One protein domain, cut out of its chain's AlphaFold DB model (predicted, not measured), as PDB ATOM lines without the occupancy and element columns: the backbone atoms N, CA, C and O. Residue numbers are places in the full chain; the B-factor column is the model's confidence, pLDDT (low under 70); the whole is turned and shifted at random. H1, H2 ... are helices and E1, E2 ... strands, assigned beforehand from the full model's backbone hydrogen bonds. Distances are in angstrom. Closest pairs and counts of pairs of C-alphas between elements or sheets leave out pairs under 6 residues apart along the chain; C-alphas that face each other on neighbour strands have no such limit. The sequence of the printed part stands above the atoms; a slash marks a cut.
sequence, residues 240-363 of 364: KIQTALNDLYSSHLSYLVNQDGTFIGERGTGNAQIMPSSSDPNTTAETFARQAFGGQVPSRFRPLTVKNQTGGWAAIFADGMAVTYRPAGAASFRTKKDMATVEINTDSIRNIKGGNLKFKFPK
ATOM      1  N   LYS A 240     243.650 239.995 124.600       55.59
ATOM      2  CA  LYS A 240     244.103 238.849 123.786       55.59
ATOM      3  C   LYS A 240     244.925 237.839 124.590       55.59
ATOM      4  O   LYS A 240     244.730 236.637 124.426       55.59
ATOM      5  N   ILE A 241     245.838 238.306 125.447       58.59
ATOM      6  CA  ILE A 241     246.658 237.433 126.300       58.59
ATOM      7  C   ILE A 241     245.783 236.708 127.327       58.59
ATOM      8  O   ILE A 241     245.951 235.505 127.511       58.59
ATOM      9  N   GLN A 242     244.834 237.401 127.961       54.81
ATOM     10  CA  GLN A 242     243.951 236.788 128.953       54.81
ATOM     11  C   GLN A 242     243.008 235.757 128.326       54.81
ATOM     12  O   GLN A 242     242.862 234.661 128.860       54.81
ATOM     13  N   THR A 243     242.415 236.063 127.169       57.00
ATOM     14  CA  THR A 243     241.608 235.097 126.412       57.00
ATOM     15  C   THR A 243     242.436 233.865 126.057       57.00
ATOM     16  O   THR A 243     242.016 232.744 126.322       57.00
ATOM     17  N   ALA A 244     243.659 234.059 125.559       59.16
ATOM     18  CA  ALA A 244     244.551 232.955 125.235       59.16
ATOM     19  C   ALA A 244     244.954 232.109 126.464       59.16
ATOM     20  O   ALA A 244     245.113 230.895 126.340       59.16
ATOM     21  N   LEU A 245     245.115 232.716 127.645       59.12
ATOM     22  CA  LEU A 245     245.355 231.981 128.893       59.12
ATOM     23  C   LEU A 245     244.130 231.156 129.301       59.12
ATOM     24  O   LEU A 245     244.273 229.979 129.628       59.12
ATOM     25  N   ASN A 246     242.930 231.732 129.218       55.31
ATOM     26  CA  ASN A 246     241.682 231.029 129.528       55.31
ATOM     27  C   ASN A 246     241.451 229.828 128.594       55.31
ATOM     28  O   ASN A 246     241.029 228.763 129.053       55.31
ATOM     29  N   ASP A 247     241.782 229.974 127.307       63.59
ATOM     30  CA  ASP A 247     241.730 228.880 126.334       63.59
ATOM     31  C   ASP A 247     242.690 227.743 126.713       63.59
ATOM     32  O   ASP A 247     242.332 226.569 126.615       63.59
ATOM     33  N   LEU A 248     243.901 228.068 127.189       64.88
ATOM     34  CA  LEU A 248     244.858 227.061 127.653       64.88
ATOM     35  C   LEU A 248     244.349 226.320 128.891       64.88
ATOM     36  O   LEU A 248     244.369 225.088 128.886       64.88
ATOM     37  N   TYR A 249     243.861 227.037 129.907       61.22
ATOM     38  CA  TYR A 249     243.319 226.431 131.130       61.22
ATOM     39  C   TYR A 249     242.124 225.517 130.863       61.22
ATOM     40  O   TYR A 249     241.984 224.483 131.512       61.22
ATOM     41  N   SER A 250     241.296 225.869 129.880       56.97
ATOM     42  CA  SER A 250     240.109 225.096 129.498       56.97
ATOM     43  C   SER A 250     240.416 223.950 128.524       56.97
ATOM     44  O   SER A 250     239.513 223.225 128.110       56.97
ATOM     45  N   SER A 251     241.684 223.777 128.136       68.44
ATOM     46  CA  SER A 251     242.129 222.750 127.193       68.44
ATOM     47  C   SER A 251     242.924 221.636 127.881       68.44
ATOM     48  O   SER A 251     243.360 221.747 129.025       68.44
ATOM     49  N   HIS A 252     243.223 220.576 127.129       70.94
ATOM     50  CA  HIS A 252     244.150 219.518 127.549       70.94
ATOM     51  C   HIS A 252     245.610 219.997 127.711       70.94
ATOM     52  O   HIS A 252     246.470 219.204 128.088       70.94
ATOM     53  N   LEU A 253     245.908 221.270 127.420       76.75
ATOM     54  CA  LEU A 253     247.222 221.898 127.587       76.75
ATOM     55  C   LEU A 253     247.349 222.706 128.887       76.75
ATOM     56  O   LEU A 253     248.364 223.374 129.084       76.75
ATOM     57  N   SER A 254     246.362 222.643 129.783       69.44
ATOM     58  CA  SER A 254     246.397 223.334 131.079       69.44
ATOM     59  C   SER A 254     247.630 222.978 131.918       69.44
ATOM     60  O   SER A 254     248.158 223.827 132.626       69.44
ATOM     61  N   TYR A 255     248.177 221.768 131.755       75.50
ATOM     62  CA  TYR A 255     249.408 221.326 132.420       75.50
ATOM     63  C   TYR A 255     250.668 222.118 132.024       75.50
ATOM     64  O   TYR A 255     251.709 221.951 132.655       75.50
ATOM     65  N   LEU A 256     250.612 222.954 130.980       77.44
ATOM     66  CA  LEU A 256     251.732 223.792 130.540       77.44
ATOM     67  C   LEU A 256     251.855 225.100 131.328       77.44
ATOM     68  O   LEU A 256     252.872 225.785 131.182       77.44
ATOM     69  N   VAL A 257     250.841 225.463 132.116       69.44
ATOM     70  CA  VAL A 257     250.747 226.741 132.826       69.44
ATOM     71  C   VAL A 257     250.523 226.536 134.325       69.44
ATOM     72  O   VAL A 257     249.778 225.661 134.753       69.44
ATOM     73  N   ASN A 258     251.184 227.364 135.126       66.00
ATOM     74  CA  ASN A 258     251.001 227.465 136.567       66.00
ATOM     75  C   ASN A 258     249.746 228.301 136.887       66.00
ATOM     76  O   ASN A 258     249.189 228.971 136.016       66.00
ATOM     77  N   GLN A 259     249.310 228.305 138.149       56.50
ATOM     78  CA  GLN A 259     248.154 229.099 138.602       56.50
ATOM     79  C   GLN A 259     248.371 230.617 138.490       56.50
ATOM     80  O   GLN A 259     247.411 231.367 138.368       56.50
ATOM     81  N   ASP A 260     249.624 231.072 138.485       56.09
ATOM     82  CA  ASP A 260     250.001 232.482 138.330       56.09
ATOM     83  C   ASP A 260     250.051 232.950 136.857       56.09
ATOM     84  O   ASP A 260     250.481 234.067 136.566       56.09
ATOM     85  N   GLY A 261     249.649 232.094 135.909       57.34
ATOM     86  CA  GLY A 261     249.681 232.383 134.472       57.34
ATOM     87  C   GLY A 261     251.059 232.235 133.822       57.34
ATOM     88  O   GLY A 261     251.203 232.483 132.620       57.34
ATOM     89  N   THR A 262     252.087 231.825 134.572       67.25
ATOM     90  CA  THR A 262     253.409 231.520 134.010       67.25
ATOM     91  C   THR A 262     253.442 230.123 133.394       67.25
ATOM     92  O   THR A 262     252.624 229.265 133.709       67.25
ATOM     93  N   PHE A 263     254.380 229.871 132.479       77.94
ATOM     94  CA  PHE A 263     254.580 228.518 131.950       77.94
ATOM     95  C   PHE A 263     255.411 227.687 132.925       77.94
ATOM     96  O   PHE A 263     256.307 228.225 133.571       77.94
ATOM     97  N   ILE A 264     255.156 226.380 132.974       73.19
ATOM     98  CA  ILE A 264     255.929 225.452 133.804       73.19
ATOM     99  C   ILE A 264     257.419 225.437 133.426       73.19
ATOM    100  O   ILE A 264     257.793 225.673 132.271       73.19
ATOM    101  N   GLY A 265     258.251 225.048 134.392       71.19
ATOM    102  CA  GLY A 265     259.704 225.013 134.256       71.19
ATOM    103  C   GLY A 265     260.361 226.359 134.557       71.19
ATOM    104  O   GLY A 265     259.718 227.401 134.659       71.19
ATOM    105  N   GLU A 266     261.677 226.339 134.720       75.12
ATOM    106  CA  GLU A 266     262.452 227.543 134.997       75.12
ATOM    107  C   GLU A 266     262.721 228.326 133.714       75.12
ATOM    108  O   GLU A 266     262.945 227.770 132.635       75.12
ATOM    109  N   ARG A 267     262.781 229.652 133.810       76.81
ATOM    110  CA  ARG A 267     263.110 230.478 132.651       76.81
ATOM    111  C   ARG A 267     264.576 230.272 132.244       76.81
ATOM    112  O   ARG A 267     265.494 230.703 132.931       76.81
ATOM    113  N   GLY A 268     264.795 229.658 131.083       68.12
ATOM    114  CA  GLY A 268     266.123 229.441 130.509       68.12
ATOM    115  C   GLY A 268     266.606 230.580 129.611       68.12
ATOM    116  O   GLY A 268     265.948 231.601 129.429       68.12
ATOM    117  N   THR A 269     267.761 230.385 128.964       67.31
ATOM    118  CA  THR A 269     268.272 231.340 127.967       67.31
ATOM    119  C   THR A 269     267.322 231.453 126.768       67.31
ATOM    120  O   THR A 269     267.018 230.452 126.104       67.31
ATOM    121  N   GLY A 270     266.914 232.683 126.445       68.88
ATOM    122  CA  GLY A 270     265.908 232.975 125.421       68.88
ATOM    123  C   GLY A 270     264.482 232.762 125.942       68.88
ATOM    124  O   GLY A 270     264.206 232.983 127.114       68.88
ATOM    125  N   ASN A 271     263.573 232.315 125.072       68.62
ATOM    126  CA  ASN A 271     262.162 232.077 125.421       68.62
ATOM    127  C   ASN A 271     261.870 230.619 125.842       68.62
ATOM    128  O   ASN A 271     260.721 230.179 125.810       68.62
ATOM    129  N   ALA A 272     262.905 229.851 126.203       81.62
ATOM    130  CA  ALA A 272     262.782 228.441 126.571       81.62
ATOM    131  C   ALA A 272     262.494 228.256 128.070       81.62
ATOM    132  O   ALA A 272     263.022 229.001 128.890       81.62
ATOM    133  N   GLN A 273     261.699 227.244 128.405       84.81
ATOM    134  CA  GLN A 273     261.520 226.728 129.760       84.81
ATOM    135  C   GLN A 273     262.473 225.548 129.984       84.81
ATOM    136  O   GLN A 273     262.627 224.697 129.103       84.81
ATOM    137  N   ILE A 274     263.153 225.523 131.123       82.44
ATOM    138  CA  ILE A 274     264.029 224.442 131.565       82.44
ATOM    139  C   ILE A 274     263.221 223.565 132.509       82.44
ATOM    140  O   ILE A 274     262.712 224.030 133.523       82.44
ATOM    141  N   MET A 275     263.079 222.302 132.144       82.31
ATOM    142  CA  MET A 275     262.388 221.311 132.955       82.31
ATOM    143  C   MET A 275     263.357 220.703 133.974       82.31
ATOM    144  O   MET A 275     264.573 220.778 133.753       82.31
ATOM    145  N   PRO A 276     262.848 220.081 135.052       80.31
ATOM    146  CA  PRO A 276     263.678 219.299 135.959       80.31
ATOM    147  C   PRO A 276     264.548 218.303 135.190       80.31
ATOM    148  O   PRO A 276     264.115 217.743 134.174       80.31
ATOM    149  N   SER A 277     265.780 218.119 135.653       77.44
ATOM    150  CA  SER A 277     266.681 217.134 135.069       77.44
ATOM    151  C   SER A 277     266.165 215.716 135.315       77.44
ATOM    152  O   SER A 277     265.395 215.463 136.246       77.44
ATOM    153  N   SER A 278     266.525 214.801 134.417       76.75
ATOM    154  CA  SER A 278     266.232 213.384 134.593       76.75
ATOM    155  C   SER A 278     267.368 212.507 134.082       76.75
ATOM    156  O   SER A 278     268.179 212.905 133.239       76.75
ATOM    157  N   SER A 279     267.406 211.266 134.558       79.62
ATOM    158  CA  SER A 279     268.375 210.263 134.112       79.62
ATOM    159  C   SER A 279     268.178 209.860 132.642       79.62
ATOM    160  O   SER A 279     269.148 209.487 131.969       79.62
ATOM    161  N   ASP A 280     266.949 209.999 132.128       81.50
ATOM    162  CA  ASP A 280     266.576 209.799 130.725       81.50
ATOM    163  C   ASP A 280     265.748 210.983 130.177       81.50
ATOM    164  O   ASP A 280     264.514 210.915 130.080       81.50
ATOM    165  N   PRO A 281     266.415 212.074 129.759       82.50
ATOM    166  CA  PRO A 281     265.731 213.255 129.243       82.50
ATOM    167  C   PRO A 281     264.970 212.980 127.943       82.50
ATOM    168  O   PRO A 281     264.030 213.710 127.630       82.50
ATOM    169  N   ASN A 282     265.340 211.946 127.178       84.44
ATOM    170  CA  ASN A 282     264.670 211.616 125.924       84.44
ATOM    171  C   ASN A 282     263.272 211.073 126.187       84.44
ATOM    172  O   ASN A 282     262.317 211.586 125.600       84.44
ATOM    173  N   THR A 283     263.164 210.082 127.074       83.06
ATOM    174  CA  THR A 283     261.886 209.468 127.450       83.06
ATOM    175  C   THR A 283     260.994 210.463 128.187       83.06
ATOM    176  O   THR A 283     259.802 210.557 127.884       83.06
ATOM    177  N   THR A 284     261.561 211.266 129.100       81.06
ATOM    178  CA  THR A 284     260.814 212.327 129.797       81.06
ATOM    179  C   THR A 284     260.239 213.342 128.804       81.06
ATOM    180  O   THR A 284     259.039 213.616 128.826       81.06
ATOM    181  N   ALA A 285     261.063 213.860 127.889       84.44
ATOM    182  CA  ALA A 285     260.636 214.844 126.899       84.44
ATOM    183  C   ALA A 285     259.627 214.277 125.889       84.44
ATOM    184  O   ALA A 285     258.678 214.966 125.520       84.44
ATOM    185  N   GLU A 286     259.796 213.034 125.433       87.12
ATOM    186  CA  GLU A 286     258.850 212.429 124.491       87.12
ATOM    187  C   GLU A 286     257.490 212.172 125.150       87.12
ATOM    188  O   GLU A 286     256.452 212.467 124.555       87.12
ATOM    189  N   THR A 287     257.486 211.689 126.394       83.38
ATOM    190  CA  THR A 287     256.255 211.492 127.174       83.38
ATOM    191  C   THR A 287     255.529 212.819 127.373       83.38
ATOM    192  O   THR A 287     254.335 212.921 127.089       83.38
ATOM    193  N   PHE A 288     256.265 213.863 127.757       84.44
ATOM    194  CA  PHE A 288     255.739 215.220 127.878       84.44
ATOM    195  C   PHE A 288     255.145 215.747 126.560       84.44
ATOM    196  O   PHE A 288     254.068 216.341 126.550       84.44
ATOM    197  N   ALA A 289     255.817 215.511 125.429       86.50
ATOM    198  CA  ALA A 289     255.325 215.919 124.114       86.50
ATOM    199  C   ALA A 289     254.034 215.184 123.719       86.50
ATOM    200  O   ALA A 289     253.171 215.767 123.069       86.50
ATOM    201  N   ARG A 290     253.886 213.912 124.102       84.56
ATOM    202  CA  ARG A 290     252.689 213.110 123.802       84.56
ATOM    203  C   ARG A 290     251.492 213.470 124.676       84.56
ATOM    204  O   ARG A 290     250.366 213.338 124.208       84.56
ATOM    205  N   GLN A 291     251.705 213.976 125.892       81.06
ATOM    206  CA  GLN A 291     250.618 214.525 126.717       81.06
ATOM    207  C   GLN A 291     249.896 215.677 126.005       81.06
ATOM    208  O   GLN A 291     248.669 215.747 126.050       81.06
ATOM    209  N   ALA A 292     250.636 216.488 125.239       79.81
ATOM    210  CA  ALA A 292     250.085 217.588 124.450       79.81
ATOM    211  C   ALA A 292     249.122 217.133 123.348       79.81
ATOM    212  O   ALA A 292     248.551 217.969 122.668       79.81
ATOM    213  N   PHE A 293     248.968 215.828 123.109       83.38
ATOM    214  CA  PHE A 293     248.029 215.339 122.110       83.38
ATOM    215  C   PHE A 293     246.609 215.334 122.675       83.38
ATOM    216  O   PHE A 293     245.666 215.412 121.903       83.38
ATOM    217  N   GLY A 294     246.430 215.191 123.997       76.75
ATOM    218  CA  GLY A 294     245.100 215.200 124.620       76.75
ATOM    219  C   GLY A 294     244.120 214.172 124.041       76.75
ATOM    220  O   GLY A 294     242.927 214.443 123.963       76.75
ATOM    221  N   GLY A 295     244.618 213.030 123.554       76.56
ATOM    222  CA  GLY A 295     243.812 212.019 122.856       76.56
ATOM    223  C   GLY A 295     243.526 212.320 121.378       76.56
ATOM    224  O   GLY A 295     242.936 211.486 120.693       76.56
ATOM    225  N   GLN A 296     243.969 213.464 120.853       77.50
ATOM    226  CA  GLN A 296     243.883 213.776 119.433       77.50
ATOM    227  C   GLN A 296     244.837 212.908 118.601       77.50
ATOM    228  O   GLN A 296     245.937 212.541 119.024       77.50
ATOM    229  N   VAL A 297     244.436 212.645 117.358       84.31
ATOM    230  CA  VAL A 297     245.272 211.972 116.359       84.31
ATOM    231  C   VAL A 297     245.885 213.023 115.427       84.31
ATOM    232  O   VAL A 297     245.144 213.831 114.861       84.31
ATOM    233  N   PRO A 298     247.216 213.028 115.216       86.06
ATOM    234  CA  PRO A 298     247.847 213.954 114.283       86.06
ATOM    235  C   PRO A 298     247.320 213.764 112.855       86.06
ATOM    236  O   PRO A 298     247.317 212.652 112.329       86.06
ATOM    237  N   SER A 299     246.965 214.862 112.186       92.00
ATOM    238  CA  SER A 299     246.646 214.857 110.753       92.00
ATOM    239  C   SER A 299     247.894 214.604 109.902       92.00
ATOM    240  O   SER A 299     247.815 214.066 108.795       92.00
ATOM    241  N   ARG A 300     249.072 214.980 110.416       93.88
ATOM    242  CA  ARG A 300     250.376 214.657 109.833       93.88
ATOM    243  C   ARG A 300     251.375 214.332 110.930       93.88
ATOM    244  O   ARG A 300     251.536 215.098 111.873       93.88
ATOM    245  N   PHE A 301     252.116 213.247 110.743       94.06
ATOM    246  CA  PHE A 301     253.236 212.865 111.594       94.06
ATOM    247  C   PHE A 301     254.492 212.734 110.733       94.06
ATOM    248  O   PHE A 301     254.481 212.044 109.712       94.06
ATOM    249  N   ARG A 302     255.563 213.440 111.096       93.31
ATOM    250  CA  ARG A 302     256.800 213.507 110.315       93.31
ATOM    251  C   ARG A 302     257.983 213.090 111.180       93.31
ATOM    252  O   ARG A 302     258.273 213.802 112.141       93.31
ATOM    253  N   PRO A 303     258.697 212.005 110.846       92.06
ATOM    254  CA  PRO A 303     259.981 211.741 111.474       92.06
ATOM    255  C   PRO A 303     260.962 212.862 111.115       92.06
ATOM    256  O   PRO A 303     260.967 213.376 109.994       92.06
ATOM    257  N   LEU A 304     261.785 213.252 112.080       87.25
ATOM    258  CA  LEU A 304     262.819 214.259 111.918       87.25
ATOM    259  C   LEU A 304     264.189 213.600 112.025       87.25
ATOM    260  O   LEU A 304     264.471 212.835 112.948       87.25
ATOM    261  N   THR A 305     265.065 213.956 111.093       80.56
ATOM    262  CA  THR A 305     266.493 213.668 111.184       80.56
ATOM    263  C   THR A 305     267.225 214.994 111.241       80.56
ATOM    264  O   THR A 305     267.170 215.784 110.300       80.56
ATOM    265  N   VAL A 306     267.883 215.265 112.366       71.88
ATOM    266  CA  VAL A 306     268.632 216.508 112.570       71.88
ATOM    267  C   VAL A 306     270.057 216.138 112.940       71.88
ATOM    268  O   VAL A 306     270.273 215.395 113.890       71.88
ATOM    269  N   LYS A 307     271.042 216.632 112.177       67.94
ATOM    270  CA  LYS A 307     272.474 216.329 112.385       67.94
ATOM    271  C   LYS A 307     272.773 214.821 112.486       67.94
ATOM    272  O   LYS A 307     273.526 214.399 113.357       67.94
ATOM    273  N   ASN A 308     272.165 214.011 111.616       71.81
ATOM    274  CA  ASN A 308     272.273 212.544 111.613       71.81
ATOM    275  C   ASN A 308     271.754 211.847 112.884       71.81
ATOM    276  O   ASN A 308     271.955 210.647 113.037       71.81
ATOM    277  N   GLN A 309     271.061 212.563 113.774       71.94
ATOM    278  CA  GLN A 309     270.306 211.946 114.856       71.94
ATOM    279  C   GLN A 309     268.867 211.688 114.414       71.94
ATOM    280  O   GLN A 309     268.162 212.593 113.956       71.94
ATOM    281  N   THR A 310     268.458 210.431 114.543       79.81
ATOM    282  CA  THR A 310     267.103 209.931 114.295       79.81
ATOM    283  C   THR A 310     266.300 209.882 115.597       79.81
ATOM    284  O   THR A 310     266.860 210.005 116.682       79.81
ATOM    285  N   GLY A 311     264.983 209.692 115.499       84.62
ATOM    286  CA  GLY A 311     264.092 209.537 116.659       84.62
ATOM    287  C   GLY A 311     263.321 210.802 117.043       84.62
ATOM    288  O   GLY A 311     262.350 210.722 117.785       84.62
ATOM    289  N   GLY A 312     263.683 211.962 116.488       90.62
ATOM    290  CA  GLY A 312     262.840 213.155 116.568       90.62
ATOM    291  C   GLY A 312     261.606 213.036 115.674       90.62
ATOM    292  O   GLY A 312     261.605 212.293 114.691       90.62
ATOM    293  N   TRP A 313     260.568 213.811 115.976       94.00
ATOM    294  CA  TRP A 313     259.350 213.856 115.173       94.00
ATOM    295  C   TRP A 313     258.605 215.185 115.326       94.00
ATOM    296  O   TRP A 313     258.772 215.909 116.305       94.00
ATOM    297  N   ALA A 314     257.770 215.502 114.339       95.38
ATOM    298  CA  ALA A 314     256.802 216.588 114.391       95.38
ATOM    299  C   ALA A 314     255.398 216.053 114.093       95.38
ATOM    300  O   ALA A 314     255.182 215.392 113.075       95.38
ATOM    301  N   ALA A 315     254.452 216.365 114.970       91.81
ATOM    302  CA  ALA A 315     253.034 216.091 114.821       91.81
ATOM    303  C   ALA A 315     252.293 217.403 114.536       91.81
ATOM    304  O   ALA A 315     252.547 218.413 115.191       91.81
ATOM    305  N   ILE A 316     251.403 217.388 113.548       92.94
ATOM    306  CA  ILE A 316     250.509 218.498 113.204       92.94
ATOM    307  C   ILE A 316     249.081 217.979 113.326       92.94
ATOM    308  O   ILE A 316     248.780 216.893 112.824       92.94
ATOM    309  N   PHE A 317     248.220 218.749 113.976       88.44
ATOM    310  CA  PHE A 317     246.832 218.406 114.265       88.44
ATOM    311  C   PHE A 317     245.873 219.183 113.361       88.44
ATOM    312  O   PHE A 317     246.280 220.069 112.605       88.44
ATOM    313  N   ALA A 318     244.602 218.783 113.347       83.62
ATOM    314  CA  ALA A 318     243.590 219.391 112.480       83.62
ATOM    315  C   ALA A 318     243.263 220.841 112.878       83.62
ATOM    316  O   ALA A 318     242.952 221.654 112.013       83.62
ATOM    317  N   ASP A 319     243.398 221.162 114.165       78.56
ATOM    318  CA  ASP A 319     243.224 222.497 114.750       78.56
ATOM    319  C   ASP A 319     244.426 223.434 114.507       78.56
ATOM    320  O   ASP A 319     244.438 224.574 114.962       78.56
ATOM    321  N   GLY A 320     245.453 222.971 113.785       84.75
ATOM    322  CA  GLY A 320     246.665 223.741 113.521       84.75
ATOM    323  C   GLY A 320     247.690 223.715 114.657       84.75
ATOM    324  O   GLY A 320     248.755 224.329 114.511       84.75
ATOM    325  N   MET A 321     247.436 222.982 115.749       88.69
ATOM    326  CA  MET A 321     248.457 222.699 116.751       88.69
ATOM    327  C   MET A 321     249.618 221.933 116.110       88.69
ATOM    328  O   MET A 321     249.431 221.017 115.304       88.69
ATOM    329  N   ALA A 322     250.840 222.293 116.494       92.44
ATOM    330  CA  ALA A 322     252.035 221.548 116.137       92.44
ATOM    331  C   ALA A 322     252.873 221.238 117.377       92.44
ATOM    332  O   ALA A 322     253.190 222.127 118.167       92.44
ATOM    333  N   VAL A 323     253.279 219.976 117.501       93.75
ATOM    334  CA  VAL A 323     254.168 219.488 118.556       93.75
ATOM    335  C   VAL A 323     255.413 218.921 117.901       93.75
ATOM    336  O   VAL A 323     255.327 218.076 117.014       93.75
ATOM    337  N   THR A 324     256.586 219.386 118.314       95.12
ATOM    338  CA  THR A 324     257.866 218.883 117.814       95.12
ATOM    339  C   THR A 324     258.717 218.375 118.959       95.12
ATOM    340  O   THR A 324     259.095 219.143 119.841       95.12
ATOM    341  N   TYR A 325     259.076 217.100 118.902       93.12
ATOM    342  CA  TYR A 325     260.026 216.466 119.802       93.12
ATOM    343  C   TYR A 325     261.375 216.286 119.102       93.12
ATOM    344  O   TYR A 325     261.450 215.855 117.945       93.12
ATOM    345  N   ARG A 326     262.463 216.602 119.806       91.62
ATOM    346  CA  ARG A 326     263.827 216.290 119.366       91.62
ATOM    347  C   ARG A 326     264.608 215.664 120.526       91.62
ATOM    348  O   ARG A 326     264.650 216.286 121.592       91.62
ATOM    349  N   PRO A 327     265.252 214.502 120.322       90.06
ATOM    350  CA  PRO A 327     266.061 213.868 121.353       90.06
ATOM    351  C   PRO A 327     267.321 214.686 121.670       90.06
ATOM    352  O   PRO A 327     267.714 215.600 120.933       90.06
ATOM    353  N   ALA A 328     267.962 214.339 122.779       87.31
ATOM    354  CA  ALA A 328     269.210 214.917 123.236       87.31
ATOM    355  C   ALA A 328     270.302 214.816 122.167       87.31
ATOM    356  O   ALA A 328     270.615 213.741 121.660       87.31
ATOM    357  N   GLY A 329     270.880 215.969 121.819       80.81
ATOM    358  CA  GLY A 329     271.917 216.088 120.791       80.81
ATOM    359  C   GLY A 329     271.394 216.439 119.395       80.81
ATOM    360  O   GLY A 329     272.174 216.912 118.563       80.81
ATOM    361  N   ALA A 330     270.083 216.331 119.158       78.06
ATOM    362  CA  ALA A 330     269.454 216.668 117.881       78.06
ATOM    363  C   ALA A 330     269.113 218.167 117.752       78.06
ATOM    364  O   ALA A 330     268.660 218.627 116.705       78.06
ATOM    365  N   ALA A 331     269.324 218.964 118.802       69.00
ATOM    366  CA  ALA A 331     269.058 220.401 118.803       69.00
ATOM    367  C   ALA A 331     270.194 221.241 118.163       69.00
ATOM    368  O   ALA A 331     271.250 220.747 117.748       69.00
ATOM    369  N   SER A 332     269.978 222.561 118.045       64.44
ATOM    370  CA  SER A 332     270.981 223.506 117.513       64.44
ATOM    371  C   SER A 332     272.292 223.472 118.316       64.44
ATOM    372  O   SER A 332     272.310 223.032 119.459       64.44
ATOM    373  N   PHE A 333     273.396 223.980 117.755       60.12
ATOM    374  CA  PHE A 333     274.692 224.041 118.459       60.12
ATOM    375  C   PHE A 333     274.655 224.833 119.784       60.12
ATOM    376  O   PHE A 333     275.554 224.693 120.602       60.12
ATOM    377  N   ARG A 334     273.617 225.655 120.002       58.94
ATOM    378  CA  ARG A 334     273.397 226.450 121.223       58.94
ATOM    379  C   ARG A 334     272.692 225.668 122.338       58.94
ATOM    380  O   ARG A 334     272.414 226.223 123.395       58.94
ATOM    381  N   THR A 335     272.300 224.423 122.081       62.75
ATOM    382  CA  THR A 335     271.678 223.523 123.060       62.75
ATOM    383  C   THR A 335     272.698 222.454 123.422       62.75
ATOM    384  O   THR A 335     273.351 221.914 122.527       62.75
ATOM    385  N   LYS A 336     272.881 222.195 124.723       68.19
ATOM    386  CA  LYS A 336     273.831 221.177 125.175       68.19
ATOM    387  C   LYS A 336     273.436 219.811 124.593       68.19
ATOM    388  O   LYS A 336     272.263 219.550 124.332       68.19
ATOM    389  N   LYS A 337     274.430 218.956 124.330       78.19
ATOM    390  CA  LYS A 337     274.214 217.657 123.660       78.19
ATOM    391  C   LYS A 337     273.398 216.666 124.497       78.19
ATOM    392  O   LYS A 337     272.891 215.702 123.947       78.19
ATOM    393  N   ASP A 338     273.286 216.910 125.791       80.81
ATOM    394  CA  ASP A 338     272.534 216.135 126.776       80.81
ATOM    395  C   ASP A 338     271.077 216.611 126.941       80.81
ATOM    396  O   ASP A 338     270.347 216.039 127.740       80.81
ATOM    397  N   MET A 339     270.634 217.629 126.190       86.06
ATOM    398  CA  MET A 339     269.294 218.205 126.330       86.06
ATOM    399  C   MET A 339     268.342 217.767 125.220       86.06
ATOM    400  O   MET A 339     268.529 218.143 124.055       86.06
ATOM    401  N   ALA A 340     267.275 217.060 125.592       89.19
ATOM    402  CA  ALA A 340     266.122 216.861 124.720       89.19
ATOM    403  C   ALA A 340     265.252 218.128 124.685       89.19
ATOM    404  O   ALA A 340     265.299 218.970 125.590       89.19
ATOM    405  N   THR A 341     264.464 218.301 123.622       91.12
ATOM    406  CA  THR A 341     263.629 219.498 123.453       91.12
ATOM    407  C   THR A 341     262.236 219.167 122.955       91.12
ATOM    408  O   THR A 341     262.078 218.336 122.060       91.12
ATOM    409  N   VAL A 342     261.254 219.898 123.477       91.94
ATOM    410  CA  VAL A 342     259.871 219.888 123.000       91.94
ATOM    411  C   VAL A 342     259.486 221.303 122.601       91.94
ATOM    412  O   VAL A 342     259.776 222.259 123.315       91.94
ATOM    413  N   GLU A 343     258.852 221.454 121.447       93.81
ATOM    414  CA  GLU A 343     258.241 222.704 121.006       93.81
ATOM    415  C   GLU A 343     256.748 222.473 120.803       93.81
ATOM    416  O   GLU A 343     256.369 221.577 120.053       93.81
ATOM    417  N   ILE A 344     255.917 223.285 121.453       91.94
ATOM    418  CA  ILE A 344     254.461 223.265 121.304       91.94
ATOM    419  C   ILE A 344     254.036 224.607 120.719       91.94
ATOM    420  O   ILE A 344     254.482 225.673 121.158       91.94
ATOM    421  N   ASN A 345     253.203 224.543 119.688       91.81
ATOM    422  CA  ASN A 345     252.726 225.702 118.961       91.81
ATOM    423  C   ASN A 345     251.209 225.619 118.768       91.81
ATOM    424  O   ASN A 345     250.732 224.755 118.037       91.81
ATOM    425  N   THR A 346     250.485 226.550 119.380       85.88
ATOM    426  CA  THR A 346     249.038 226.771 119.231       85.88
ATOM    427  C   THR A 346     248.778 228.264 119.053       85.88
ATOM    428  O   THR A 346     249.666 229.073 119.337       85.88
ATOM    429  N   ASP A 347     247.586 228.657 118.600       81.06
ATOM    430  CA  ASP A 347     247.215 230.078 118.534       81.06
ATOM    431  C   ASP A 347     247.306 230.757 119.901       81.06
ATOM    432  O   ASP A 347     247.941 231.803 120.020       81.06
ATOM    433  N   SER A 348     246.793 230.119 120.956       74.88
ATOM    434  CA  SER A 348     246.862 230.645 122.321       74.88
ATOM    435  C   SER A 348     248.312 230.877 122.771       74.88
ATOM    436  O   SER A 348     248.656 231.953 123.256       74.88
ATOM    437  N   ILE A 349     249.216 229.925 122.516       81.75
ATOM    438  CA  ILE A 349     250.643 230.079 122.845       81.75
ATOM    439  C   ILE A 349     251.288 231.215 122.038       81.75
ATOM    440  O   ILE A 349     252.063 231.999 122.598       81.75
ATOM    441  N   ARG A 350     250.967 231.340 120.743       83.06
ATOM    442  CA  ARG A 350     251.478 232.429 119.894       83.06
ATOM    443  C   ARG A 350     250.999 233.791 120.380       83.06
ATOM    444  O   ARG A 350     251.806 234.715 120.423       83.06
ATOM    445  N   ASN A 351     249.743 233.895 120.801       69.50
ATOM    446  CA  ASN A 351     249.165 235.129 121.328       69.50
ATOM    447  C   ASN A 351     249.793 235.534 122.669       69.50
ATOM    448  O   ASN A 351     249.976 236.721 122.921       69.50
ATOM    449  N   ILE A 352     250.197 234.568 123.501       68.62
ATOM    450  CA  ILE A 352     250.847 234.844 124.791       68.62
ATOM    451  C   ILE A 352     252.335 235.192 124.622       68.62
ATOM    452  O   ILE A 352     252.828 236.130 125.250       68.62
ATOM    453  N   LYS A 353     253.086 234.434 123.806       70.94
ATOM    454  CA  LYS A 353     254.562 234.544 123.734       70.94
ATOM    455  C   LYS A 353     255.105 235.240 122.489       70.94
ATOM    456  O   LYS A 353     256.312 235.472 122.421       70.94
ATOM    457  N   GLY A 354     254.268 235.512 121.490       72.44
ATOM    458  CA  GLY A 354     254.712 235.967 120.170       72.44
ATOM    459  C   GLY A 354     255.464 234.891 119.372       72.44
ATOM    460  O   GLY A 354     256.234 235.215 118.470       72.44
ATOM    461  N   GLY A 355     255.307 233.608 119.722       81.12
ATOM    462  CA  GLY A 355     255.997 232.493 119.073       81.12
ATOM    463  C   GLY A 355     255.769 231.154 119.774       81.12
ATOM    464  O   GLY A 355     254.920 231.040 120.653       81.12
ATOM    465  N   ASN A 356     256.540 230.134 119.391       85.88
ATOM    466  CA  ASN A 356     256.388 228.777 119.926       85.88
ATOM    467  C   ASN A 356     256.878 228.684 121.380       85.88
ATOM    468  O   ASN A 356     257.893 229.284 121.747       85.88
ATOM    469  N   LEU A 357     256.228 227.839 122.180       88.75
ATOM    470  CA  LEU A 357     256.691 227.494 123.518       88.75
ATOM    471  C   LEU A 357     257.703 226.353 123.430       88.75
ATOM    472  O   LEU A 357     257.418 225.301 122.863       88.75
ATOM    473  N   LYS A 358     258.899 226.570 123.980       91.31
ATOM    474  CA  LYS A 358     259.999 225.603 123.949       91.31
ATOM    475  C   LYS A 358     260.333 225.125 125.351       91.31
ATOM    476  O   LYS A 358     260.622 225.956 126.204       91.31
ATOM    477  N   PHE A 359     260.422 223.817 125.524       87.81
ATOM    478  CA  PHE A 359     260.887 223.145 126.729       87.81
ATOM    479  C   PHE A 359     262.218 222.444 126.459       87.81
ATOM    480  O   PHE A 359     262.425 221.875 125.381       87.81
ATOM    481  N   LYS A 360     263.128 222.501 127.427       86.56
ATOM    482  CA  LYS A 360     264.412 221.797 127.414       86.56
ATOM    483  C   LYS A 360     264.474 220.862 128.612       86.56
ATOM    484  O   LYS A 360     264.218 221.298 129.727       86.56
ATOM    485  N   PHE A 361     264.860 219.620 128.361       86.00
ATOM    486  CA  PHE A 361     264.951 218.556 129.354       86.00
ATOM    487  C   PHE A 361     266.425 218.179 129.510       86.00
ATOM    488  O   PHE A 361     266.973 217.553 128.596       86.00
ATOM    489  N   PRO A 362     267.099 218.646 130.572       80.81
ATOM    490  CA  PRO A 362     268.492 218.315 130.829       80.81
ATOM    491  C   PRO A 362     268.644 216.893 131.369       80.81
ATOM    492  O   PRO A 362     267.737 216.357 132.003       80.81
ATOM    493  N   LYS A 363     269.818 216.306 131.131       79.25
ATOM    494  CA  LYS A 363     270.250 215.102 131.835       79.25
ATOM    495  C   LYS A 363     270.802 215.465 133.219       79.25
ATOM    496  O   LYS A 363     271.414 216.528 133.339       79.25
TER     497      LYS A 363
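AT A GLANCE: This is residues 240 to 363 of the 364 residues of a protein of Gluconacetobacter sp. SXCC-1 (UniProt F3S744). One twisted sheet of six strands makes the body, with the helix H2 lying along one of its faces and no named helix on the other face. Past one end of the strands, H1 and H3 pack on each other as a small steeply crossed pair, off the sheet. The printed part has 124 residues, with elements in the order H1 E1 H2 E2 E3 E4 E5 H3 E6; the mixed sheet runs E1 E6 E5 E4 E3 E2, and the class is mixed, helices and strands. It is compact, with a radius of gyration of the C-alphas of 14.0 A and spans of 40 by 32 by 23 A.

IN THESE COORDINATES: Find C-alpha 240 at (244.103, 238.849, 123.786); from there H1 runs through residue 249, 14.4 A long. E1 is residues 272 to 274. H2, residues 281 to 291, starts with C-alpha 281 at (265.731, 213.255, 129.243) and measures 15.4 A. E2 is residues 300 to 306, 18.6 A, and E3 residues 309 to 316, 20.9 A. Then come E4, residues 322 to 326, 13.3 A, and E5, residues 340 to 345, 17.1 A. H3 is residues 347 to 353. E6, residues 357 to 361, 13.5 A, ends with C-alpha 361 at (264.951, 218.556, 129.354).

HOW THE PARTS SIT: Begin at edge strand E1, parallel to E6: N 273 and O 358 are 2.8 A apart. E6 and E5 are antiparallel, with N 359 and O 342 at 2.8 A. E2 E3 E4 E5 form a meander, each strand the antiparallel neighbour of the one before; look at N 343 and O 324, 2.8 A, for E5 and E4, N 315 and O 323, 2.8 A, for E4 and E3, and N 304 and O 312, 2.8 A, for E3 and edge strand E2. H2 is on the sheet at a height of 7.5 A, two layers with helices on one face. It lies over E5 and only just over E4, where 3 of its C-alphas fall, and runs along the strands, at 7 degrees to E5 on the local plane. The closest C-alphas of H2 and E5 are those of Asn 282 and Ala 340, 5.6 A apart. H1 and H3 touch, closest at the C-alphas of Ala 244 and Ser 348, 4.4 A, at a steep tilt of 64 degrees, opposite ways; neither is on the sheet. In H1, H2 and H3 every O i to N i+4 pair is within hydrogen-bond range.

THE WHOLE: The C-alphas farthest apart, those of Gln 242 and Asn 308, are 41.1 A apart. The printed part has no cut. The links from H1 to E1 and from E4 to E5 are long. Mean pLDDT of the printed part is 78.4; 32 residues are under 70, among them residues 240 to 251 and 331 to 336.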